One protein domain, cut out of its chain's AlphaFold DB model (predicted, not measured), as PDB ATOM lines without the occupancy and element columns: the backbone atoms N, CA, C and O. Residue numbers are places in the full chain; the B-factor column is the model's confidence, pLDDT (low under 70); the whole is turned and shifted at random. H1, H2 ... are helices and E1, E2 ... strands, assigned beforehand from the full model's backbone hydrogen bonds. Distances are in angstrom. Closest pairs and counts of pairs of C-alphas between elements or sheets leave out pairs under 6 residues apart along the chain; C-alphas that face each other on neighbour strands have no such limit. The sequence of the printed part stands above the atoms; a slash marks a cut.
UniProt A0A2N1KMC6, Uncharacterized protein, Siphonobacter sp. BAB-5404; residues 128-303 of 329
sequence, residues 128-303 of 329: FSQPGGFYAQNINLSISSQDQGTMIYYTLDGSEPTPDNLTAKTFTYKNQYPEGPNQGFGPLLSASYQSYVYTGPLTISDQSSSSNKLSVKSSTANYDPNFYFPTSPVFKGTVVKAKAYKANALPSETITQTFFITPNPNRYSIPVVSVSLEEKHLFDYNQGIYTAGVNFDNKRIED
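AT A GLANCE: This is residues 128 to 303 of the 329 residues of an uncharacterized protein of Siphonobacter sp. BAB-5404 (UniProt A0A2N1KMC6). This flat domain has little regular structure: a strongly twisted, mixed sheet, E1 E8 E7 E3, lies towards one end with E2 and E6 paired beside it, hairpin E4 and E5 beyond, and H2 at the far end. The named elements hold 53 of the 176 printed residues, under half: along the chain eight strands, E1 to E8, then two helices, H1 and H2, a mixed class of helices and strands. It is only just loose, close to compact, with radius of gyration of the C-alphas 19.1 A and spans 61 by 45 by 24 A.

HOW THE PARTS SIT: E7, residues 238 to 245, forms a hairpin with E8, residues 255 to 261; N 240 to O 257 is 2.9 A. E3, residues 151 to 155, is antiparallel to E7; N 153 to O 243 is 2.9 A. In H2, residues 293 to 302, every O i to N i+4 pair is within hydrogen-bond range.

IN THESE COORDINATES: E1, residues 133 to 135, begins at C-alpha (214.143, 467.909, 434.376); H2 ends at C-alpha (250.750, 440.019, 449.058).

THE WHOLE: The printed part has no cut; no printed residue is under pLDDT 70.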
ATOM      1  N   PHE A 128     215.887 465.574 421.556       98.69
ATOM      2  CA  PHE A 128     214.812 465.061 422.398       98.69
ATOM      3  C   PHE A 128     213.594 465.987 422.321       98.69
ATOM      4  O   PHE A 128     213.753 467.207 422.320       98.69
ATOM      5  N   SER A 129     212.381 465.431 422.312       98.50
ATOM      6  CA  SER A 129     211.141 466.227 422.296       98.50
ATOM      7  C   SER A 129     210.866 466.993 423.591       98.50
ATOM      8  O   SER A 129     210.032 467.897 423.594       98.50
ATOM      9  N   GLN A 130     211.535 466.644 424.690       98.31
ATOM     10  CA  GLN A 130     211.441 467.343 425.969       98.31
ATOM     11  C   GLN A 130     212.843 467.522 426.574       98.31
ATOM     12  O   GLN A 130     213.685 466.626 426.439       98.31
ATOM     13  N   PRO A 131     213.114 468.659 427.242       97.38
ATOM     14  CA  PRO A 131     214.356 468.844 427.987       97.38
ATOM     15  C   PRO A 131     214.412 467.910 429.206       97.38
ATOM     16  O   PRO A 131     213.390 467.439 429.686       97.38
ATOM     17  N   GLY A 132     215.605 467.646 429.739       97.19
ATOM     18  CA  GLY A 132     215.737 466.973 431.030       97.19
ATOM     19  C   GLY A 132     215.190 467.837 432.168       97.19
ATOM     20  O   GLY A 132     215.191 469.066 432.087       97.19
ATOM     21  N   GLY A 133     214.727 467.201 433.240       96.31
ATOM     22  CA  GLY A 133     214.143 467.909 434.376       96.31
ATOM     23  C   GLY A 133     213.175 467.069 435.199       96.31
ATOM     24  O   GLY A 133     213.137 465.842 435.088       96.31
ATOM     25  N   PHE A 134     212.408 467.758 436.041       97.19
ATOM     26  CA  PHE A 134     211.396 467.173 436.914       97.19
ATOM     27  C   PHE A 134     210.015 467.225 436.268       97.19
ATOM     28  O   PHE A 134     209.595 468.271 435.776       97.19
ATOM     29  N   TYR A 135     209.291 466.110 436.318       97.38
ATOM     30  CA  TYR A 135     207.970 465.964 435.715       97.38
ATOM     31  C   TYR A 135     207.000 465.307 436.691       97.38
ATOM     32  O   TYR A 135     207.333 464.318 437.339       97.38
ATOM     33  N   ALA A 136     205.778 465.840 436.763       97.12
ATOM     34  CA  ALA A 136     204.720 465.299 437.619       97.12
ATOM     35  C   ALA A 136     204.123 463.980 437.101       97.12
ATOM     36  O   ALA A 136     203.523 463.224 437.861       97.12
ATOM     37  N   GLN A 137     204.252 463.728 435.799       96.69
ATOM     38  CA  GLN A 137     203.638 462.606 435.097       96.69
ATOM     39  C   GLN A 137     204.662 461.945 434.178       96.69
ATOM     40  O   GLN A 137     205.669 462.560 433.817       96.69
ATOM     41  N   ASN A 138     204.379 460.705 433.780       97.44
ATOM     42  CA  ASN A 138     205.179 459.997 432.786       97.44
ATOM     43  C   ASN A 138     205.248 460.810 431.487       97.44
ATOM     44  O   ASN A 138     204.256 461.411 431.069       97.44
ATOM     45  N   ILE A 139     206.401 460.786 430.828       97.81
ATOM     46  CA  ILE A 139     206.593 461.451 429.538       97.81
ATOM     47  C   ILE A 139     206.727 460.419 428.427       97.81
ATOM     48  O   ILE A 139     207.287 459.338 428.623       97.81
ATOM     49  N   ASN A 140     206.233 460.784 427.249       98.25
ATOM     50  CA  ASN A 140     206.508 460.056 426.025       98.25
ATOM     51  C   ASN A 140     207.600 460.803 425.249       98.25
ATOM     52  O   ASN A 140     207.343 461.849 424.645       98.25
ATOM     53  N   LEU A 141     208.830 460.307 425.362       98.69
ATOM     54  CA  LEU A 141     210.034 460.950 424.861       98.69
ATOM     55  C   LEU A 141     210.334 460.475 423.441       98.69
ATOM     56  O   LEU A 141     210.768 459.343 423.226       98.69
ATOM     57  N   SER A 142     210.155 461.367 422.478       98.69
ATOM     58  CA  SER A 142     210.574 461.155 421.099       98.69
ATOM     59  C   SER A 142     212.008 461.635 420.886       98.69
ATOM     60  O   SER A 142     212.424 462.668 421.418       98.69
ATOM     61  N   ILE A 143     212.748 460.902 420.058       98.69
ATOM     62  CA  ILE A 143     214.082 461.265 419.579       98.69
ATOM     63  C   ILE A 143     214.008 461.456 418.064       98.69
ATOM     64  O   ILE A 143     213.433 460.627 417.358       98.69
ATOM     65  N   SER A 144     214.568 462.547 417.552       98.19
ATOM     66  CA  SER A 144     214.576 462.862 416.120       98.19
ATOM     67  C   SER A 144     215.961 463.294 415.647       98.19
ATOM     68  O   SER A 144     216.783 463.753 416.436       98.19
ATOM     69  N   SER A 145     216.224 463.145 414.351       97.44
ATOM     70  CA  SER A 145     217.442 463.616 413.688       97.44
ATOM     71  C   SER A 145     217.065 464.548 412.541       97.44
ATOM     72  O   SER A 145     216.049 464.335 411.879       97.44
ATOM     73  N   GLN A 146     217.874 465.584 412.313       96.12
ATOM     74  CA  GLN A 146     217.723 466.469 411.152       96.12
ATOM     75  C   GLN A 146     218.345 465.870 409.883       96.12
ATOM     76  O   GLN A 146     217.989 466.275 408.777       96.12
ATOM     77  N   ASP A 147     219.267 464.919 410.037       96.12
ATOM     78  CA  ASP A 147     219.995 464.324 408.924       96.12
ATOM     79  C   ASP A 147     219.235 463.114 408.367       96.12
ATOM     80  O   ASP A 147     218.871 462.179 409.091       96.12
ATOM     81  N   GLN A 148     219.012 463.121 407.055       94.31
ATOM     82  CA  GLN A 148     218.276 462.069 406.359       94.31
ATOM     83  C   GLN A 148     219.057 460.749 406.313       94.31
ATOM     84  O   GLN A 148     220.275 460.729 406.121       94.31
ATOM     85  N   GLY A 149     218.328 459.634 406.434       93.88
ATOM     86  CA  GLY A 149     218.899 458.285 406.366       93.88
ATOM     87  C   GLY A 149     219.755 457.903 407.578       93.88
ATOM     88  O   GLY A 149     220.618 457.036 407.458       93.88
ATOM     89  N   THR A 150     219.557 458.562 408.723       96.56
ATOM     90  CA  THR A 150     220.263 458.242 409.969       96.56
ATOM     91  C   THR A 150     219.523 457.192 410.795       96.56
ATOM     92  O   THR A 150     218.296 457.170 410.860       96.56
ATOM     93  N   MET A 151     220.293 456.340 411.468       98.19
ATOM     94  CA  MET A 151     219.832 455.438 412.516       98.19
ATOM     95  C   MET A 151     220.190 456.036 413.873       98.19
ATOM     96  O   MET A 151     221.330 456.448 414.094       98.19
ATOM     97  N   ILE A 152     219.227 456.074 414.792       98.81
ATOM     98  CA  ILE A 152     219.440 456.573 416.152       98.81
ATOM     99  C   ILE A 152     219.596 455.379 417.090       98.81
ATOM    100  O   ILE A 152     218.766 454.470 417.106       98.81
ATOM    101  N   TYR A 153     220.651 455.415 417.897       98.81
ATOM    102  CA  TYR A 153     220.889 454.473 418.982       98.81
ATOM    103  C   TYR A 153     220.774 455.205 420.313       98.81
ATOM    104  O   TYR A 153     221.161 456.373 420.406       98.81
ATOM    105  N   TYR A 154     220.263 454.530 421.338       98.81
ATOM    106  CA  TYR A 154     220.120 455.101 422.674       98.81
ATOM    107  C   TYR A 154     220.495 454.115 423.782       98.81
ATOM    108  O   TYR A 154     220.529 452.905 423.565       98.81
ATOM    109  N   THR A 155     220.771 454.639 424.975       98.62
ATOM    110  CA  THR A 155     221.028 453.857 426.196       98.62
ATOM    111  C   THR A 155     220.257 454.460 427.367       98.62
ATOM    112  O   THR A 155     219.956 455.658 427.380       98.62
ATOM    113  N   LEU A 156     219.930 453.616 428.350       96.81
ATOM    114  CA  LEU A 156     219.204 454.000 429.572       96.81
ATOM    115  C   LEU A 156     220.038 453.816 430.851       96.81
ATOM    116  O   LEU A 156     219.571 454.057 431.962       96.81
ATOM    117  N   ASP A 157     221.280 453.365 430.697       95.25
ATOM    118  CA  ASP A 157     222.192 452.974 431.775       95.25
ATOM    119  C   ASP A 157     223.429 453.888 431.876       95.25
ATOM    120  O   ASP A 157     224.327 453.634 432.676       95.25
ATOM    121  N   GLY A 158     223.478 454.954 431.068       95.12
ATOM    122  CA  GLY A 158     224.590 455.903 431.004       95.12
ATOM    123  C   GLY A 158     225.756 455.486 430.099       95.12
ATOM    124  O   GLY A 158     226.666 456.304 429.905       95.12
ATOM    125  N   SER A 159     225.728 454.278 429.519       97.12
ATOM    126  CA  SER A 159     226.720 453.824 428.535       97.12
ATOM    127  C   SER A 159     226.655 454.620 427.232       97.12
ATOM    128  O   SER A 159     225.655 455.276 426.932       97.12
ATOM    129  N   GLU A 160     227.746 454.624 426.470       97.06
ATOM    130  CA  GLU A 160     227.796 455.316 425.180       97.06
ATOM    131  C   GLU A 160     226.900 454.607 424.143       97.06
ATOM    132  O   GLU A 160     227.103 453.416 423.891       97.06
ATOM    133  N   PRO A 161     225.939 455.302 423.498       98.31
ATOM    134  CA  PRO A 161     225.119 454.692 422.458       98.31
ATOM    135  C   PRO A 161     225.959 454.353 421.228       98.31
ATOM    136  O   PRO A 161     226.542 455.228 420.591       98.31
ATOM    137  N   THR A 162     225.999 453.070 420.884       96.94
ATOM    138  CA  THR A 162     226.777 452.538 419.757       96.94
ATOM    139  C   THR A 162     226.096 451.324 419.109       96.94
ATOM    140  O   THR A 162     225.537 450.494 419.839       96.94
ATOM    141  N   PRO A 163     226.169 451.158 417.773       96.81
ATOM    142  CA  PRO A 163     225.725 449.940 417.091       96.81
ATOM    143  C   PRO A 163     226.487 448.677 417.528       96.81
ATOM    144  O   PRO A 163     225.951 447.578 417.426       96.81
ATOM    145  N   ASP A 164     227.695 448.812 418.083       95.69
ATOM    146  CA  ASP A 164     228.539 447.672 418.477       95.69
ATOM    147  C   ASP A 164     228.146 447.054 419.830       95.69
ATOM    148  O   ASP A 164     228.841 446.180 420.359       95.69
ATOM    149  N   ASN A 165     227.078 447.558 420.451       95.25
ATOM    150  CA  ASN A 165     226.604 447.140 421.769       95.25
ATOM    151  C   ASN A 165     225.098 446.839 421.778       95.25
ATOM    152  O   ASN A 165     224.415 447.097 422.761       95.25
ATOM    153  N   LEU A 166     224.561 446.317 420.672       97.25
ATOM    154  CA  LEU A 166     223.150 445.918 420.578       97.25
ATOM    155  C   LEU A 166     222.814 444.636 421.345       97.25
ATOM    156  O   LEU A 166     221.641 444.337 421.551       97.25
ATOM    157  N   THR A 167     223.823 443.889 421.779       96.81
ATOM    158  CA  THR A 167     223.698 442.777 422.723       96.81
ATOM    159  C   THR A 167     224.374 443.189 424.017       96.81
ATOM    160  O   THR A 167     225.473 443.739 423.974       96.81
ATOM    161  N   ALA A 168     223.723 442.924 425.151       95.69
ATOM    162  CA  ALA A 168     224.223 443.322 426.459       95.69
ATOM    163  C   ALA A 168     225.669 442.856 426.682       95.69
ATOM    164  O   ALA A 168     225.962 441.658 426.676       95.69
ATOM    165  N   LYS A 169     226.563 443.818 426.917       96.50
ATOM    166  CA  LYS A 169     227.919 443.562 427.403       96.50
ATOM    167  C   LYS A 169     227.902 443.518 428.918       96.50
ATOM    168  O   LYS A 169     227.082 444.178 429.556       96.50
ATOM    169  N   THR A 170     228.798 442.726 429.495       97.19
ATOM    170  CA  THR A 170     228.915 442.573 430.946       97.19
ATOM    171  C   THR A 170     230.254 443.090 431.445       97.19
ATOM    172  O   THR A 170     231.247 443.105 430.720       97.19
ATOM    173  N   PHE A 171     230.266 443.526 432.698       96.88
ATOM    174  CA  PHE A 171     231.471 443.819 433.457       96.88
ATOM    175  C   PHE A 171     231.316 443.254 434.868       96.88
ATOM    176  O   PHE A 171     230.193 443.034 435.341       96.88
ATOM    177  N   THR A 172     232.441 443.009 435.533       98.19
ATOM    178  CA  THR A 172     232.441 442.453 436.890       98.19
ATOM    179  C   THR A 172     232.772 443.531 437.907       98.19
ATOM    180  O   THR A 172     233.522 444.454 437.618       98.19
ATOM    181  N   TYR A 173     232.198 443.434 439.097       97.38
ATOM    182  CA  TYR A 173     232.448 444.339 440.214       97.38
ATOM    183  C   TYR A 173     232.465 443.548 441.522       97.38
ATOM    184  O   TYR A 173     232.019 442.401 441.571       97.38
ATOM    185  N   LYS A 174     232.964 444.156 442.598       96.44
ATOM    186  CA  LYS A 174     233.018 443.532 443.922       96.44
ATOM    187  C   LYS A 174     232.601 444.527 444.996       96.44
ATOM    188  O   LYS A 174     233.002 445.689 444.966       96.44
ATOM    189  N   ASN A 175     231.783 444.052 445.933       96.12
ATOM    190  CA  ASN A 175     231.249 444.873 447.019       96.12
ATOM    191  C   ASN A 175     231.962 444.664 448.361       96.12
ATOM    192  O   ASN A 175     231.980 445.578 449.180       96.12
ATOM    193  N   GLN A 176     232.542 443.486 448.571       95.38
ATOM    194  CA  GLN A 176     233.075 443.040 449.852       95.38
ATOM    195  C   GLN A 176     234.545 442.658 449.705       95.38
ATOM    196  O   GLN A 176     234.886 441.823 448.865       95.38
ATOM    197  N   TYR A 177     235.389 443.241 450.549       92.69
ATOM    198  CA  TYR A 177     236.836 443.047 450.541       92.69
ATOM    199  C   TYR A 177     237.315 442.644 451.944       92.69
ATOM    200  O   TYR A 177     236.731 443.091 452.929       92.69
ATOM    201  N   PRO A 178     238.344 441.796 452.083       91.25
ATOM    202  CA  PRO A 178     238.829 441.394 453.399       91.25
ATOM    203  C   PRO A 178     239.619 442.531 454.061       91.25
ATOM    204  O   PRO A 178     240.611 443.001 453.513       91.25
ATOM    205  N   GLU A 179     239.221 442.929 455.268       85.44
ATOM    206  CA  GLU A 179     239.887 443.937 456.109       85.44
ATOM    207  C   GLU A 179     240.952 443.322 457.033       85.44
ATOM    208  O   GLU A 179     241.854 444.021 457.489       85.44
ATOM    209  N   GLY A 180     240.868 442.013 457.298       83.38
ATOM    210  CA  GLY A 180     241.806 441.280 458.152       83.38
ATOM    211  C   GLY A 180     242.223 439.918 457.581       83.38
ATOM    212  O   GLY A 180     241.577 439.409 456.660       83.38
ATOM    213  N   PRO A 181     243.307 439.311 458.102       83.88
ATOM    214  CA  PRO A 181     243.928 438.101 457.539       83.88
ATOM    215  C   PRO A 181     243.012 436.870 457.520       83.88
ATOM    216  O   PRO A 181     243.199 435.982 456.697       83.88
ATOM    217  N   ASN A 182     242.007 436.824 458.398       87.19
ATOM    218  CA  ASN A 182     241.099 435.679 458.537       87.19
ATOM    219  C   ASN A 182     239.781 435.846 457.760       87.19
ATOM    220  O   ASN A 182     238.874 435.028 457.903       87.19
ATOM    221  N   GLN A 183     239.636 436.918 456.981       89.81
ATOM    222  CA  GLN A 183     238.437 437.180 456.191       89.81
ATOM    223  C   GLN A 183     238.613 436.689 454.754       89.81
ATOM    224  O   GLN A 183     239.636 436.932 454.118       89.81
ATOM    225  N   GLY A 184     237.587 436.018 454.232       91.31
ATOM    226  CA  GLY A 184     237.536 435.624 452.827       91.31
ATOM    227  C   GLY A 184     237.266 436.808 451.898       91.31
ATOM    228  O   GLY A 184     236.625 437.789 452.278       91.31
ATOM    229  N   PHE A 185     237.719 436.689 450.652       94.19
ATOM    230  CA  PHE A 185     237.388 437.634 449.591       94.19
ATOM    231  C   PHE A 185     235.909 437.516 449.207       94.19
ATOM    232  O   PHE A 185     235.402 436.411 449.012       94.19
ATOM    233  N   GLY A 186     235.223 438.654 449.062       95.50
ATOM    234  CA  GLY A 186     233.845 438.672 448.577       95.50
ATOM    235  C   GLY A 186     233.730 438.182 447.126       95.50
ATOM    236  O   GLY A 186     234.725 438.176 446.387       95.50
ATOM    237  N   PRO A 187     232.522 437.790 446.688       97.25
ATOM    238  CA  PRO A 187     232.300 437.297 445.334       97.25
ATOM    239  C   PRO A 187     232.492 438.398 444.286       97.25
ATOM    240  O   PRO A 187     232.232 439.578 444.537       97.25
ATOM    241  N   LEU A 188     232.893 437.995 443.077       97.69
ATOM    242  CA  LEU A 188     232.706 438.826 441.890       97.69
ATOM    243  C   LEU A 188     231.234 438.780 441.481       97.69
ATOM    244  O   LEU A 188     230.626 437.716 441.383       97.69
ATOM    245  N   LEU A 189     230.673 439.956 441.247       97.94
ATOM    246  CA  LEU A 189     229.306 440.175 440.809       97.94
ATOM    247  C   LEU A 189     229.328 440.706 439.376       97.94
ATOM    248  O   LEU A 189     230.296 441.345 438.969       97.94
ATOM    249  N   SER A 190     228.247 440.501 438.628       97.50
ATOM    250  CA  SER A 190     228.145 440.958 437.237       97.50
ATOM    251  C   SER A 190     227.076 442.025 437.073       97.50
ATOM    252  O   SER A 190     226.020 441.987 437.707       97.50
ATOM    253  N   ALA A 191     227.352 442.990 436.206       96.94
ATOM    254  CA  ALA A 191     226.392 443.972 435.728       96.94
ATOM    255  C   ALA A 191     226.516 444.093 434.207       96.94
ATOM    256  O   ALA A 191     227.510 443.657 433.623       96.94
ATOM    257  N   SER A 192     225.497 444.658 433.565       96.56
ATOM    258  CA  SER A 192     225.453 444.800 432.115       96.56
ATOM    259  C   SER A 192     225.061 446.199 431.669       96.56
ATOM    260  O   SER A 192     224.492 446.987 432.436       96.56
ATOM    261  N   TYR A 193     225.403 446.477 430.415       96.75
ATOM    262  CA  TYR A 193     225.054 447.694 429.706       96.75
ATOM    263  C   TYR A 193     224.819 447.410 428.218       96.75
ATOM    264  O   TYR A 193     225.431 446.500 427.646       96.75
ATOM    265  N   GLN A 194     223.918 448.164 427.589       97.69
ATOM    266  CA  GLN A 194     223.442 447.870 426.234       97.69
ATOM    267  C   GLN A 194     222.925 449.116 425.501       97.69
ATOM    268  O   GLN A 194     222.267 449.974 426.088       97.69
ATOM    269  N   SER A 195     223.158 449.154 424.188       98.62
ATOM    270  CA  SER A 195     222.515 450.070 423.245       98.62
ATOM    271  C   SER A 195     221.241 449.481 422.656       98.62
ATOM    272  O   SER A 195     221.158 448.293 422.344       98.62
ATOM    273  N   TYR A 196     220.291 450.354 422.364       98.62
ATOM    274  CA  TYR A 196     219.044 450.018 421.697       98.62
ATOM    275  C   TYR A 196     218.906 450.824 420.410       98.62
ATOM    276  O   TYR A 196     219.310 451.985 420.347       98.62
ATOM    277  N   VAL A 197     218.311 450.214 419.386       98.62
ATOM    278  CA  VAL A 197     217.886 450.940 418.186       98.62
ATOM    279  C   VAL A 197     216.606 451.696 418.520       98.62
ATOM    280  O   VAL A 197     215.654 451.114 419.042       98.62
ATOM    281  N   TYR A 198     216.571 452.989 418.226       98.62
ATOM    282  CA  TYR A 198     215.370 453.790 418.405       98.62
ATOM    283  C   TYR A 198     214.372 453.511 417.274       98.62
ATOM    284  O   TYR A 198     214.648 453.792 416.108       98.62
ATOM    285  N   THR A 199     213.209 452.962 417.624       97.88
ATOM    286  CA  THR A 199     212.128 452.624 416.679       97.88
ATOM    287  C   THR A 199     210.827 453.374 416.960       97.88
ATOM    288  O   THR A 199     209.913 453.352 416.139       97.88
ATOM    289  N   GLY A 200     210.736 454.059 418.100       97.81
ATOM    290  CA  GLY A 200     209.559 454.810 418.503       97.81
ATOM    291  C   GLY A 200     209.726 455.453 419.881       97.81
ATOM    292  O   GLY A 200     210.730 455.206 420.552       97.81
ATOM    293  N   PRO A 201     208.756 456.283 420.293       98.50
ATOM    294  CA  PRO A 201     208.833 457.049 421.531       98.50
ATOM    295  C   PRO A 201     209.068 456.188 422.786       98.50
ATOM    296  O   PRO A 201     208.509 455.098 422.927       98.50
ATOM    297  N   LEU A 202     209.891 456.695 423.708       98.56
ATOM    298  CA  LEU A 202     210.242 456.038 424.968       98.56
ATOM    299  C   LEU A 202     209.309 456.506 426.085       98.56
ATOM    300  O   LEU A 202     209.208 457.700 426.361       98.56
ATOM    301  N   THR A 203     208.678 455.568 426.789       98.12
ATOM    302  CA  THR A 203     207.929 455.905 428.006       98.12
ATOM    303  C   THR A 203     208.898 456.064 429.171       98.12
ATOM    304  O   THR A 203     209.503 455.089 429.611       98.12
ATOM    305  N   ILE A 204     209.025 457.282 429.693       98.38
ATOM    306  CA  ILE A 204     209.814 457.560 430.894       98.38
ATOM    307  C   ILE A 204     208.859 457.733 432.073       98.38
ATOM    308  O   ILE A 204     208.002 458.619 432.067       98.38
ATOM    309  N   SER A 205     209.011 456.876 433.077       97.25
ATOM    310  CA  SER A 205     208.148 456.790 434.257       97.25
ATOM    311  C   SER A 205     208.933 456.931 435.562       97.25
ATOM    312  O   SER A 205     210.165 456.944 435.556       97.25
ATOM    313  N   ASP A 206     208.218 457.042 436.685       96.88
ATOM    314  CA  ASP A 206     208.824 457.050 438.021       96.88
ATOM    315  C   ASP A 206     209.549 455.724 438.301       96.88
ATOM    316  O   ASP A 206     208.967 454.644 438.218       96.88
ATOM    317  N   GLN A 207     210.842 455.827 438.617       95.94
ATOM    318  CA  GLN A 207     211.738 454.704 438.913       95.94
ATOM    319  C   GLN A 207     212.041 454.565 440.411       95.94
ATOM    320  O   GLN A 207     212.922 453.799 440.804       95.94
ATOM    321  N   SER A 208     211.340 455.306 441.271       94.25
ATOM    322  CA  SER A 208     211.591 455.320 442.715       94.25
ATOM    323  C   SER A 208     211.383 453.955 443.361       94.25
ATOM    324  O   SER A 208     212.112 453.617 444.286       94.25
ATOM    325  N   SER A 209     210.439 453.151 442.860       95.00
ATOM    326  CA  SER A 209     210.176 451.793 443.354       95.00
ATOM    327  C   SER A 209     211.120 450.732 442.783       95.00
ATOM    328  O   SER A 209     211.155 449.614 443.292       95.00
ATOM    329  N   SER A 210     211.877 451.051 441.731       95.44
ATOM    330  CA  SER A 210     212.813 450.117 441.106       95.44
ATOM    331  C   SER A 210     213.998 449.830 442.029       95.44
ATOM    332  O   SER A 210     214.469 450.713 442.764       95.44
ATOM    333  N   SER A 211     214.514 448.601 441.960       95.38
ATOM    334  CA  SER A 211     215.675 448.162 442.738       95.38
ATOM    335  C   SER A 211     216.855 449.126 442.602       95.38
ATOM    336  O   SER A 211     217.133 449.686 441.538       95.38
ATOM    337  N   ASN A 212     217.571 449.329 443.705       95.69
ATOM    338  CA  ASN A 212     218.796 450.115 443.703       95.69
ATOM    339  C   ASN A 212     219.863 449.411 442.846       95.69
ATOM    340  O   ASN A 212     220.095 448.219 443.015       95.69
ATOM    341  N   LYS A 213     220.499 450.152 441.927       93.00
ATOM    342  CA  LYS A 213     221.572 449.642 441.051       93.00
ATOM    343  C   LYS A 213     222.936 450.196 441.461       93.00
ATOM    344  O   LYS A 213     223.787 449.455 441.933       93.00
ATOM    345  N   LEU A 214     223.118 451.515 441.332       92.69
ATOM    346  CA  LEU A 214     224.388 452.190 441.632       92.69
ATOM    347  C   LEU A 214     224.650 452.330 443.134       92.69
ATOM    348  O   LEU A 214     225.771 452.132 443.581       92.69
ATOM    349  N   SER A 215     223.620 452.647 443.923       93.75
ATOM    350  CA  SER A 215     223.760 452.910 445.364       93.75
ATOM    351  C   SER A 215     224.040 451.668 446.213       93.75
ATOM    352  O   SER A 215     224.273 451.794 447.408       93.75
ATOM    353  N   VAL A 216     224.033 450.480 445.603       95.50
ATOM    354  CA  VAL A 216     224.382 449.195 446.232       95.50
ATOM    355  C   VAL A 216     225.690 448.629 445.670       95.50
ATOM    356  O   VAL A 216     225.931 447.421 445.711       95.50
ATOM    357  N   LYS A 217     226.536 449.492 445.095       95.50
ATOM    358  CA  LYS A 217     227.905 449.152 444.707       95.50
ATOM    359  C   LYS A 217     228.897 449.799 445.645       95.50
ATOM    360  O   LYS A 217     228.796 450.989 445.937       95.50
ATOM    361  N   SER A 218     229.856 449.004 446.106       94.06
ATOM    362  CA  SER A 218     230.781 449.465 447.127       94.06
ATOM    363  C   SER A 218     231.813 450.415 446.542       94.06
ATOM    364  O   SER A 218     232.515 450.077 445.585       94.06
ATOM    365  N   SER A 219     231.936 451.581 447.167       90.94
ATOM    366  CA  SER A 219     233.033 452.527 446.949       90.94
ATOM    367  C   SER A 219     234.145 452.392 447.990       90.94
ATOM    368  O   SER A 219     235.050 453.224 448.073       90.94
ATOM    369  N   THR A 220     234.074 451.340 448.803       88.12
ATOM    370  CA  THR A 220     234.949 451.091 449.947       88.12
ATOM    371  C   THR A 220     235.612 449.724 449.833       88.12
ATOM    372  O   THR A 220     235.181 448.880 449.051       88.12
ATOM    373  N   ALA A 221     236.625 449.495 450.662       89.75
ATOM    374  CA  ALA A 221     237.252 448.189 450.835       89.75
ATOM    375  C   ALA A 221     236.758 447.467 452.106       89.75
ATOM    376  O   ALA A 221     237.494 446.683 452.693       89.75
ATOM    377  N   ASN A 222     235.549 447.782 452.584       90.25
ATOM    378  CA  ASN A 222     235.009 447.164 453.792       90.25
ATOM    379  C   ASN A 222     234.556 445.719 453.539       90.25
ATOM    380  O   ASN A 222     234.114 445.367 452.438       90.25
ATOM    381  N   TYR A 223     234.627 444.904 454.588       92.25
ATOM    382  CA  TYR A 223     234.155 443.526 454.581       92.25
ATOM    383  C   TYR A 223     232.632 443.457 454.575       92.25
ATOM    384  O   TYR A 223     232.052 442.646 453.862       92.25
ATOM    385  N   ASP A 224     231.977 444.344 455.314       92.31
ATOM    386  CA  ASP A 224     230.536 444.534 455.222       92.31
ATOM    387  C   ASP A 224     230.254 445.949 454.707       92.31
ATOM    388  O   ASP A 224     230.437 446.899 455.458       92.31
ATOM    389  N   PRO A 225     229.849 446.143 453.441       90.31
ATOM    390  CA  PRO A 225     229.472 447.459 452.926       90.31
ATOM    391  C   PRO A 225     228.021 447.846 453.269       90.31
ATOM    392  O   PRO A 225     227.591 448.955 452.949       90.31
ATOM    393  N   ASN A 226     227.235 446.971 453.910       93.25
ATOM    394  CA  ASN A 226     225.806 447.219 454.121       93.25
ATOM    395  C   ASN A 226     225.522 448.354 455.112       93.25
ATOM    396  O   ASN A 226     224.414 448.884 455.108       93.25
ATOM    397  N   PHE A 227     226.505 448.784 455.912       91.31
ATOM    398  CA  PHE A 227     226.330 449.896 456.856       91.31
ATOM    399  C   PHE A 227     225.959 451.230 456.184       91.31
ATOM    400  O   PHE A 227     225.429 452.110 456.857       91.31
ATOM    401  N   TYR A 228     226.239 451.400 454.886       92.62
ATOM    402  CA  TYR A 228     225.887 452.615 454.135       92.62
ATOM    403  C   TYR A 228     225.032 452.356 452.893       92.62
ATOM    404  O   TYR A 228     224.582 453.311 452.254       92.62
ATOM    405  N   PHE A 229     224.795 451.094 452.530       96.31
ATOM    406  CA  PHE A 229     223.876 450.793 451.443       96.31
ATOM    407  C   PHE A 229     222.438 451.117 451.861       96.31
ATOM    408  O   PHE A 229     222.000 450.737 452.949       96.31
ATOM    409  N   PRO A 230     221.662 451.802 451.007       96.31
ATOM    410  CA  PRO A 230     220.267 452.063 451.302       96.31
ATOM    411  C   PRO A 230     219.475 450.751 451.325       96.31
ATOM    412  O   PRO A 230     219.427 450.017 450.336       96.31
ATOM    413  N   THR A 231     218.799 450.505 452.446       95.25
ATOM    414  CA  THR A 231     217.946 449.327 452.686       95.25
ATOM    415  C   THR A 231     216.577 449.417 452.016       95.25
ATOM    416  O   THR A 231     215.817 448.454 452.010       95.25
ATOM    417  N   SER A 232     216.242 450.574 451.447       95.69
ATOM    418  CA  SER A 232     215.009 450.823 450.701       95.69
ATOM    419  C   SER A 232     215.322 451.479 449.356       95.69
ATOM    420  O   SER A 232     216.378 452.112 449.207       95.69
ATOM    421  N   PRO A 233     214.436 451.353 448.352       96.62
ATOM    422  CA  PRO A 233     214.595 452.057 447.091       96.62
ATOM    423  C   PRO A 233     214.769 453.568 447.294       96.62
ATOM    424  O   PRO A 233     214.001 454.209 448.008       96.62
ATOM    425  N   VAL A 234     215.801 454.137 446.671       95.38
ATOM    426  CA  VAL A 234     216.014 455.593 446.659       95.38
ATOM    427  C   VAL A 234     215.302 456.239 445.472       95.38
ATOM    428  O   VAL A 234     215.000 455.563 444.489       95.38
ATOM    429  N   PHE A 235     215.074 457.551 445.544       95.06
ATOM    430  CA  PHE A 235     214.598 458.347 444.410       95.06
ATOM    431  C   PHE A 235     215.612 458.308 443.258       95.06
ATOM    432  O   PHE A 235     216.812 458.466 443.493       95.06
ATOM    433  N   LYS A 236     215.146 458.090 442.021       93.88
ATOM    434  CA  LYS A 236     216.011 457.897 440.846       93.88
ATOM    435  C   LYS A 236     215.490 458.677 439.651       93.88
ATOM    436  O   LYS A 236     214.285 458.786 439.448       93.88
ATOM    437  N   GLY A 237     216.425 459.180 438.855       94.75
ATOM    438  CA  GLY A 237     216.139 459.667 437.512       94.75
ATOM    439  C   GLY A 237     216.410 458.589 436.469       94.75
ATOM    440  O   GLY A 237     217.200 457.672 436.699       94.75
ATOM    441  N   THR A 238     215.792 458.747 435.308       97.06
ATOM    442  CA  THR A 238     216.101 457.985 434.098       97.06
ATOM    443  C   THR A 238     217.026 458.823 433.232       97.06
ATOM    444  O   THR A 238     216.669 459.929 432.822       97.06
ATOM    445  N   VAL A 239     218.221 458.312 432.959       97.31
ATOM    446  CA  VAL A 239     219.134 458.920 431.993       97.31
ATOM    447  C   VAL A 239     218.808 458.366 430.616       97.31
ATOM    448  O   VAL A 239     218.661 457.161 430.464       97.31
ATOM    449  N   VAL A 240     218.747 459.235 429.612       98.56
ATOM    450  CA  VAL A 240     218.668 458.835 428.208       98.56
ATOM    451  C   VAL A 240     219.838 459.469 427.474       98.56
ATOM    452  O   VAL A 240     219.965 460.696 427.437       98.56
ATOM    453  N   LYS A 241     220.697 458.630 426.894       98.69
ATOM    454  CA  LYS A 241     221.712 459.067 425.933       98.69
ATOM    455  C   LYS A 241     221.304 458.653 424.536       98.69
ATOM    456  O   LYS A 241     220.782 457.556 424.380       98.69
ATOM    457  N   ALA A 242     221.562 459.487 423.535       98.75
ATOM    458  CA  ALA A 242     221.282 459.151 422.144       98.75
ATOM    459  C   ALA A 242     222.362 459.660 421.189       98.75
ATOM    460  O   ALA A 242     222.989 460.694 421.435       98.75
ATOM    461  N   LYS A 243     222.560 458.928 420.091       98.62
ATOM    462  CA  LYS A 243     223.560 459.229 419.066       98.62
ATOM    463  C   LYS A 243     223.083 458.759 417.696       98.62
ATOM    464  O   LYS A 243     222.495 457.683 417.579       98.62
ATOM    465  N   ALA A 244     223.332 459.569 416.672       98.44
ATOM    466  CA  ALA A 244     222.975 459.267 415.294       98.44
ATOM    467  C   ALA A 244     224.166 458.666 414.531       98.44
ATOM    468  O   ALA A 244     225.310 459.105 414.675       98.44
ATOM    469  N   TYR A 245     223.867 457.671 413.701       98.00
ATOM    470  CA  TYR A 245     224.809 456.957 412.845       98.00
ATOM    471  C   TYR A 245     224.273 456.877 411.417       98.00
ATOM    472  O   TYR A 245     223.070 456.750 411.193       98.00
ATOM    473  N   LYS A 246     225.183 456.909 410.444       96.62
ATOM    474  CA  LYS A 246     224.902 456.728 409.018       96.62
ATOM    475  C   LYS A 246     226.140 456.139 408.355       96.62
ATOM    476  O   LYS A 246     227.264 456.431 408.763       96.62
ATOM    477  N   ALA A 247     225.937 455.293 407.352       92.75
ATOM    478  CA  ALA A 247     227.043 454.748 406.576       92.75
ATOM    479  C   ALA A 247     227.840 455.882 405.905       92.75
ATOM    480  O   ALA A 247     227.253 456.835 405.401       92.75
ATOM    481  N   ASN A 248     229.171 455.756 405.886       91.00
ATOM    482  CA  ASN A 248     230.092 456.739 405.298       91.00
ATOM    483  C   ASN A 248     230.016 458.166 405.899       91.00
ATOM    484  O   ASN A 248     230.406 459.144 405.259       91.00
ATOM    485  N   ALA A 249     229.542 458.281 407.142       94.81
ATOM    486  CA  ALA A 249     229.485 459.530 407.891       94.81
ATOM    487  C   ALA A 249     230.157 459.378 409.258       94.81
ATOM    488  O   ALA A 249     230.154 458.298 409.856       94.81
ATOM    489  N   LEU A 250     230.695 460.476 409.782       94.44
ATOM    490  CA  LEU A 250     231.058 460.552 411.187       94.44
ATOM    491  C   LEU A 250     229.796 460.559 412.052       94.44
ATOM    492  O   LEU A 250     228.900 461.371 411.799       94.44
ATOM    493  N   PRO A 251     229.733 459.713 413.096       95.94
ATOM    494  CA  PRO A 251     228.633 459.734 414.045       95.94
ATOM    495  C   PRO A 251     228.494 461.098 414.710       95.94
ATOM    496  O   PRO A 251     229.491 461.797 414.945       95.94
ATOM    497  N   SER A 252     227.262 461.423 415.089       96.38
ATOM    498  CA  SER A 252     226.974 462.664 415.792       96.38
ATOM    499  C   SER A 252     227.682 462.741 417.144       96.38
ATOM    500  O   SER A 252     228.224 461.756 417.653       96.38
ATOM    501  N   GLU A 253     227.629 463.908 417.779       94.62
ATOM    502  CA  GLU A 253     227.826 463.971 419.227       94.62
ATOM    503  C   GLU A 253     226.719 463.207 419.964       94.62
ATOM    504  O   GLU A 253     225.602 463.039 419.455       94.62
ATOM    505  N   THR A 254     227.048 462.746 421.169       97.50
ATOM    506  CA  THR A 254     226.091 462.101 422.069       97.50
ATOM    507  C   THR A 254     225.336 463.164 422.848       97.50
ATOM    508  O   THR A 254     225.931 463.960 423.573       97.50
ATOM    509  N   ILE A 255     224.010 463.149 422.748       97.88
ATOM    510  CA  ILE A 255     223.147 463.960 423.609       97.88
ATOM    511  C   ILE A 255     222.792 463.173 424.863       97.88
ATOM    512  O   ILE A 255     222.616 461.958 424.807       97.88
ATOM    513  N   THR A 256     222.664 463.864 425.993       98.25
ATOM    514  CA  THR A 256     222.276 463.265 427.276       98.25
ATOM    515  C   THR A 256     221.204 464.122 427.931       98.25
ATOM    516  O   THR A 256     221.374 465.334 428.041       98.25
ATOM    517  N   GLN A 257     220.124 463.499 428.396       97.94
ATOM    518  CA  GLN A 257     219.142 464.129 429.278       97.94
ATOM    519  C   GLN A 257     218.839 463.216 430.463       97.94
ATOM    520  O   GLN A 257     218.917 461.994 430.359       97.94
ATOM    521  N   THR A 258     218.525 463.815 431.610       97.75
ATOM    522  CA  THR A 258     218.069 463.088 432.802       97.75
ATOM    523  C   THR A 258     216.670 463.553 433.163       97.75
ATOM    524  O   THR A 258     216.419 464.753 433.259       97.75
ATOM    525  N   PHE A 259     215.774 462.602 433.380       97.75
ATOM    526  CA  PHE A 259     214.370 462.851 433.673       97.75
ATOM    527  C   PHE A 259     214.030 462.307 435.055       97.75
ATOM    528  O   PHE A 259     214.328 461.156 435.370       97.75
ATOM    529  N   PHE A 260     213.387 463.129 435.871       97.25
ATOM    530  CA  PHE A 260     212.958 462.793 437.219       97.25
ATOM    531  C   PHE A 260     211.436 462.845 437.272       97.25
ATOM    532  O   PHE A 260     210.852 463.926 437.299       97.25
ATOM    533  N   ILE A 261     210.783 461.685 437.275       97.81
ATOM    534  CA  ILE A 261     209.323 461.619 437.376       97.81
ATOM    535  C   ILE A 261     208.949 461.522 438.855       97.81
ATOM    536  O   ILE A 261     209.455 460.657 439.566       97.81
ATOM    537  N   THR A 262     208.128 462.448 439.345       95.44
ATOM    538  CA  THR A 262     207.764 462.535 440.763       95.44
ATOM    539  C   THR A 262     206.486 463.346 440.965       95.44
ATOM    540  O   THR A 262     206.332 464.381 440.326       95.44
ATOM    541  N   PRO A 263     205.598 462.982 441.910       94.12
ATOM    542  CA  PRO A 263     204.404 463.781 442.208       94.12
ATOM    543  C   PRO A 263     204.716 465.184 442.760       94.12
ATOM    544  O   PRO A 263     203.843 466.047 442.756       94.12
ATOM    545  N   ASN A 264     205.947 465.437 443.221       94.38
ATOM    546  CA  ASN A 264     206.397 466.751 443.679       94.38
ATOM    547  C   ASN A 264     207.575 467.252 442.818       94.38
ATOM    548  O   ASN A 264     208.729 467.043 443.193       94.38
ATOM    549  N   PRO A 265     207.330 467.919 441.674       90.69
ATOM    550  CA  PRO A 265     208.404 468.400 440.801       90.69
ATOM    551  C   PRO A 265     209.261 469.507 441.441       90.69
ATOM    552  O   PRO A 265     210.412 469.681 441.052       90.69
ATOM    553  N   ASN A 266     208.754 470.190 442.474       91.94
ATOM    554  CA  ASN A 266     209.487 471.189 443.263       91.94
ATOM    555  C   ASN A 266     210.143 470.575 444.511       91.94
ATOM    556  O   ASN A 266     210.284 471.228 445.544       91.94
ATOM    557  N   ARG A 267     210.529 469.296 444.435       91.75
ATOM    558  CA  ARG A 267     211.145 468.547 445.541       91.75
ATOM    559  C   ARG A 267     212.377 469.233 446.133       91.75
ATOM    560  O   ARG A 267     212.650 469.051 447.317       91.75
ATOM    561  N   TYR A 268     213.124 469.969 445.318       93.19
ATOM    562  CA  TYR A 268     214.363 470.628 445.716       93.19
ATOM    563  C   TYR A 268     214.249 472.138 445.513       93.19
ATOM    564  O   TYR A 268     213.809 472.596 444.463       93.19
ATOM    565  N   SER A 269     214.679 472.906 446.514       93.75
ATOM    566  CA  SER A 269     214.740 474.375 446.473       93.75
ATOM    567  C   SER A 269     216.066 474.916 445.926       93.75
ATOM    568  O   SER A 269     216.224 476.124 445.774       93.75
ATOM    569  N   ILE A 270     217.022 474.028 445.641       93.75
ATOM    570  CA  ILE A 270     218.339 474.349 445.088       93.75
ATOM    571  C   ILE A 270     218.491 473.745 443.687       93.75
ATOM    572  O   ILE A 270     217.826 472.749 443.381       93.75
ATOM    573  N   PRO A 271     219.380 474.297 442.840       92.00
ATOM    574  CA  PRO A 271     219.686 473.704 441.546       92.00
ATOM    575  C   PRO A 271     220.129 472.243 441.677       92.00
ATOM    576  O   PRO A 271     220.945 471.899 442.532       92.00
ATOM    577  N   VAL A 272     219.610 471.390 440.795       91.56
ATOM    578  CA  VAL A 272     219.972 469.972 440.724       91.56
ATOM    579  C   VAL A 272     220.934 469.765 439.564       91.56
ATOM    580  O   VAL A 272     220.625 470.109 438.425       91.56
ATOM    581  N   VAL A 273     222.091 469.173 439.853       91.69
ATOM    582  CA  VAL A 273     223.076 468.767 438.846       91.69
ATOM    583  C   VAL A 273     223.002 467.253 438.674       91.69
ATOM    584  O   VAL A 273     223.046 466.514 439.655       91.69
ATOM    585  N   SER A 274     222.902 466.794 437.425       91.50
ATOM    586  CA  SER A 274     222.971 465.373 437.073       91.50
ATOM    587  C   SER A 274     224.300 465.070 436.389       91.50
ATOM    588  O   SER A 274     224.710 465.787 435.476       91.50
ATOM    589  N   VAL A 275     224.959 463.991 436.815       90.56
ATOM    590  CA  VAL A 275     226.177 463.468 436.188       90.56
ATOM    591  C   VAL A 275     225.870 462.076 435.655       90.56
ATOM    592  O   VAL A 275     225.374 461.222 436.387       90.56
ATOM    593  N   SER A 276     226.179 461.841 434.380       91.88
ATOM    594  CA  SER A 276     225.987 460.548 433.728       91.88
ATOM    595  C   SER A 276     227.289 460.040 433.128       91.88
ATOM    596  O   SER A 276     227.974 460.747 432.391       91.88
ATOM    597  N   LEU A 277     227.589 458.779 433.408       92.00
ATOM    598  CA  LEU A 277     228.700 458.040 432.841       92.00
ATOM    599  C   LEU A 277     228.371 456.552 432.810       92.00
ATOM    600  O   LEU A 277     227.445 456.094 433.478       92.00
ATOM    601  N   GLU A 278     229.156 455.805 432.047       94.62
ATOM    602  CA  GLU A 278     229.043 454.358 432.007       94.62
ATOM    603  C   GLU A 278     229.530 453.741 433.320       94.62
ATOM    604  O   GLU A 278     230.657 453.967 433.768       94.62
ATOM    605  N   GLU A 279     228.671 452.928 433.922       94.38
ATOM    606  CA  GLU A 279     228.833 452.360 435.260       94.38
ATOM    607  C   GLU A 279     230.144 451.586 435.461       94.38
ATOM    608  O   GLU A 279     230.756 451.666 436.529       94.38
ATOM    609  N   LYS A 280     230.628 450.891 434.424       95.12
ATOM    610  CA  LYS A 280     231.886 450.134 434.487       95.12
ATOM    611  C   LYS A 280     233.094 451.026 434.772       95.12
ATOM    612  O   LYS A 280     234.028 450.603 435.439       95.12
ATOM    613  N   HIS A 281     233.084 452.283 434.323       94.50
ATOM    614  CA  HIS A 281     234.194 453.199 434.601       94.50
ATOM    615  C   HIS A 281     234.310 453.544 436.086       94.50
ATOM    616  O   HIS A 281     235.395 453.896 436.544       94.50
ATOM    617  N   LEU A 282     233.223 453.406 436.847       93.69
ATOM    618  CA  LEU A 282     233.223 453.584 438.293       93.69
ATOM    619  C   LEU A 282     233.555 452.285 439.024       93.69
ATOM    620  O   LEU A 282     234.409 452.295 439.905       93.69
ATOM    621  N   PHE A 283     232.901 451.183 438.660       95.62
ATOM    622  CA  PHE A 283     232.830 450.005 439.530       95.62
ATOM    623  C   PHE A 283     233.424 448.726 438.950       95.62
ATOM    624  O   PHE A 283     233.389 447.706 439.635       95.62
ATOM    625  N   ASP A 284     233.945 448.740 437.722       96.75
ATOM    626  CA  ASP A 284     234.619 447.557 437.189       96.75
ATOM    627  C   ASP A 284     235.767 447.127 438.113       96.75
ATOM    628  O   ASP A 284     236.572 447.949 438.548       96.75
ATOM    629  N   TYR A 285     235.842 445.835 438.415       96.69
ATOM    630  CA  TYR A 285     236.832 445.281 439.335       96.69
ATOM    631  C   TYR A 285     238.270 445.547 438.857       96.69
ATOM    632  O   TYR A 285     239.145 445.866 439.665       96.69
ATOM    633  N   ASN A 286     238.497 445.523 437.541       94.88
ATOM    634  CA  ASN A 286     239.811 445.653 436.917       94.88
ATOM    635  C   ASN A 286     240.124 447.062 436.416       94.88
ATOM    636  O   ASN A 286     241.274 447.316 436.072       94.88
ATOM    637  N   GLN A 287     239.148 447.962 436.304       93.25
ATOM    638  CA  GLN A 287     239.340 449.269 435.662       93.25
ATOM    639  C   GLN A 287     238.571 450.423 436.320       93.25
ATOM    640  O   GLN A 287     238.750 451.574 435.910       93.25
ATOM    641  N   GLY A 288     237.719 450.142 437.304       92.75
ATOM    642  CA  GLY A 288     236.879 451.124 437.977       92.75
ATOM    643  C   GLY A 288     237.681 452.109 438.828       92.75
ATOM    644  O   GLY A 288     238.633 451.739 439.513       92.75
ATOM    645  N   ILE A 289     237.290 453.385 438.797       90.50
ATOM    646  CA  ILE A 289     237.943 454.459 439.574       90.50
ATOM    647  C   ILE A 289     237.293 454.723 440.934       90.50
ATOM    648  O   ILE A 289     237.767 455.563 441.700       90.50
ATOM    649  N   TYR A 290     236.169 454.071 441.212       91.31
ATOM    650  CA  TYR A 290     235.338 454.299 442.390       91.31
ATOM    651  C   TYR A 290     235.039 452.993 443.131       91.31
ATOM    652  O   TYR A 290     234.009 452.848 443.775       91.31
ATOM    653  N   THR A 291     235.961 452.039 443.036       90.81
ATOM    654  CA  THR A 291     235.957 450.785 443.783       90.81
ATOM    655  C   THR A 291     237.386 450.457 444.220       90.81
ATOM    656  O   THR A 291     238.342 450.987 443.647       90.81
ATOM    657  N   ALA A 292     237.539 449.619 445.247       91.25
ATOM    658  CA  ALA A 292     238.854 449.147 445.683       91.25
ATOM    659  C   ALA A 292     239.480 448.214 444.630       91.25
ATOM    660  O   ALA A 292     240.640 448.368 444.262       91.25
ATOM    661  N   GLY A 293     238.665 447.316 444.073       93.12
ATOM    662  CA  GLY A 293     238.997 446.518 442.902       93.12
ATOM    663  C   GLY A 293     240.181 445.570 443.092       93.12
ATOM    664  O   GLY A 293     240.571 445.225 444.209       93.12
ATOM    665  N   VAL A 294     240.743 445.131 441.965       93.56
ATOM    666  CA  VAL A 294     241.804 444.115 441.918       93.56
ATOM    667  C   VAL A 294     243.090 444.548 442.615       93.56
ATOM    668  O   VAL A 294     243.781 443.711 443.186       93.56
ATOM    669  N   ASN A 295     243.401 445.846 442.633       89.94
ATOM    670  CA  ASN A 295     244.618 446.345 443.274       89.94
ATOM    671  C   ASN A 295     244.581 446.136 444.792       89.94
ATOM    672  O   ASN A 295     245.581 445.721 445.376       89.94
ATOM    673  N   PHE A 296     243.428 446.376 445.426       89.81
ATOM    674  CA  PHE A 296     243.265 446.101 446.850       89.81
ATOM    675  C   PHE A 296     243.370 444.603 447.149       89.81
ATOM    676  O   PHE A 296     244.085 444.214 448.071       89.81
ATOM    677  N   ASP A 297     242.710 443.761 446.350       91.50
ATOM    678  CA  ASP A 297     242.764 442.311 446.540       91.50
ATOM    679  C   ASP A 297     244.188 441.769 446.389       91.50
ATOM    680  O   ASP A 297     244.657 441.042 447.263       91.50
ATOM    681  N   ASN A 298     244.912 442.187 445.347       91.88
ATOM    682  CA  ASN A 298     246.316 441.828 445.158       91.88
ATOM    683  C   ASN A 298     247.164 442.260 446.357       91.88
ATOM    684  O   ASN A 298     247.960 441.468 446.857       91.88
ATOM    685  N   LYS A 299     246.940 443.469 446.892       88.19
ATOM    686  CA  LYS A 299     247.679 443.933 448.069       88.19
ATOM    687  C   LYS A 299     247.402 443.085 449.312       88.19
ATOM    688  O   LYS A 299     248.326 442.805 450.069       88.19
ATOM    689  N   ARG A 300     246.154 442.655 449.518       87.38
ATOM    690  CA  ARG A 300     245.768 441.753 450.619       87.38
ATOM    691  C   ARG A 300     246.320 440.338 450.444       87.38
ATOM    692  O   ARG A 300     246.564 439.667 451.440       87.38
ATOM    693  N   ILE A 301     246.506 439.882 449.203       90.25
ATOM    694  CA  ILE A 301     247.167 438.605 448.895       90.25
ATOM    695  C   ILE A 301     248.664 438.692 449.213       90.25
ATOM    696  O   ILE A 301     249.204 437.787 449.844       90.25
ATOM    697  N   GLU A 302     249.324 439.776 448.797       90.56
ATOM    698  CA  GLU A 302     250.750 440.019 449.058       90.56
ATOM    699  C   GLU A 302     251.047 440.213 450.550       90.56
ATOM    700  O   GLU A 302     252.050 439.712 451.054       90.56
ATOM    701  N   ASP A 303     250.176 440.936 451.254       87.12
ATOM    702  CA  ASP A 303     250.280 441.202 452.684       87.12
ATOM    703  C   ASP A 303     248.914 440.994 453.370       87.12
ATOM    704  O   ASP A 303     248.104 441.923 453.478       87.12
TER     705      ASP A 303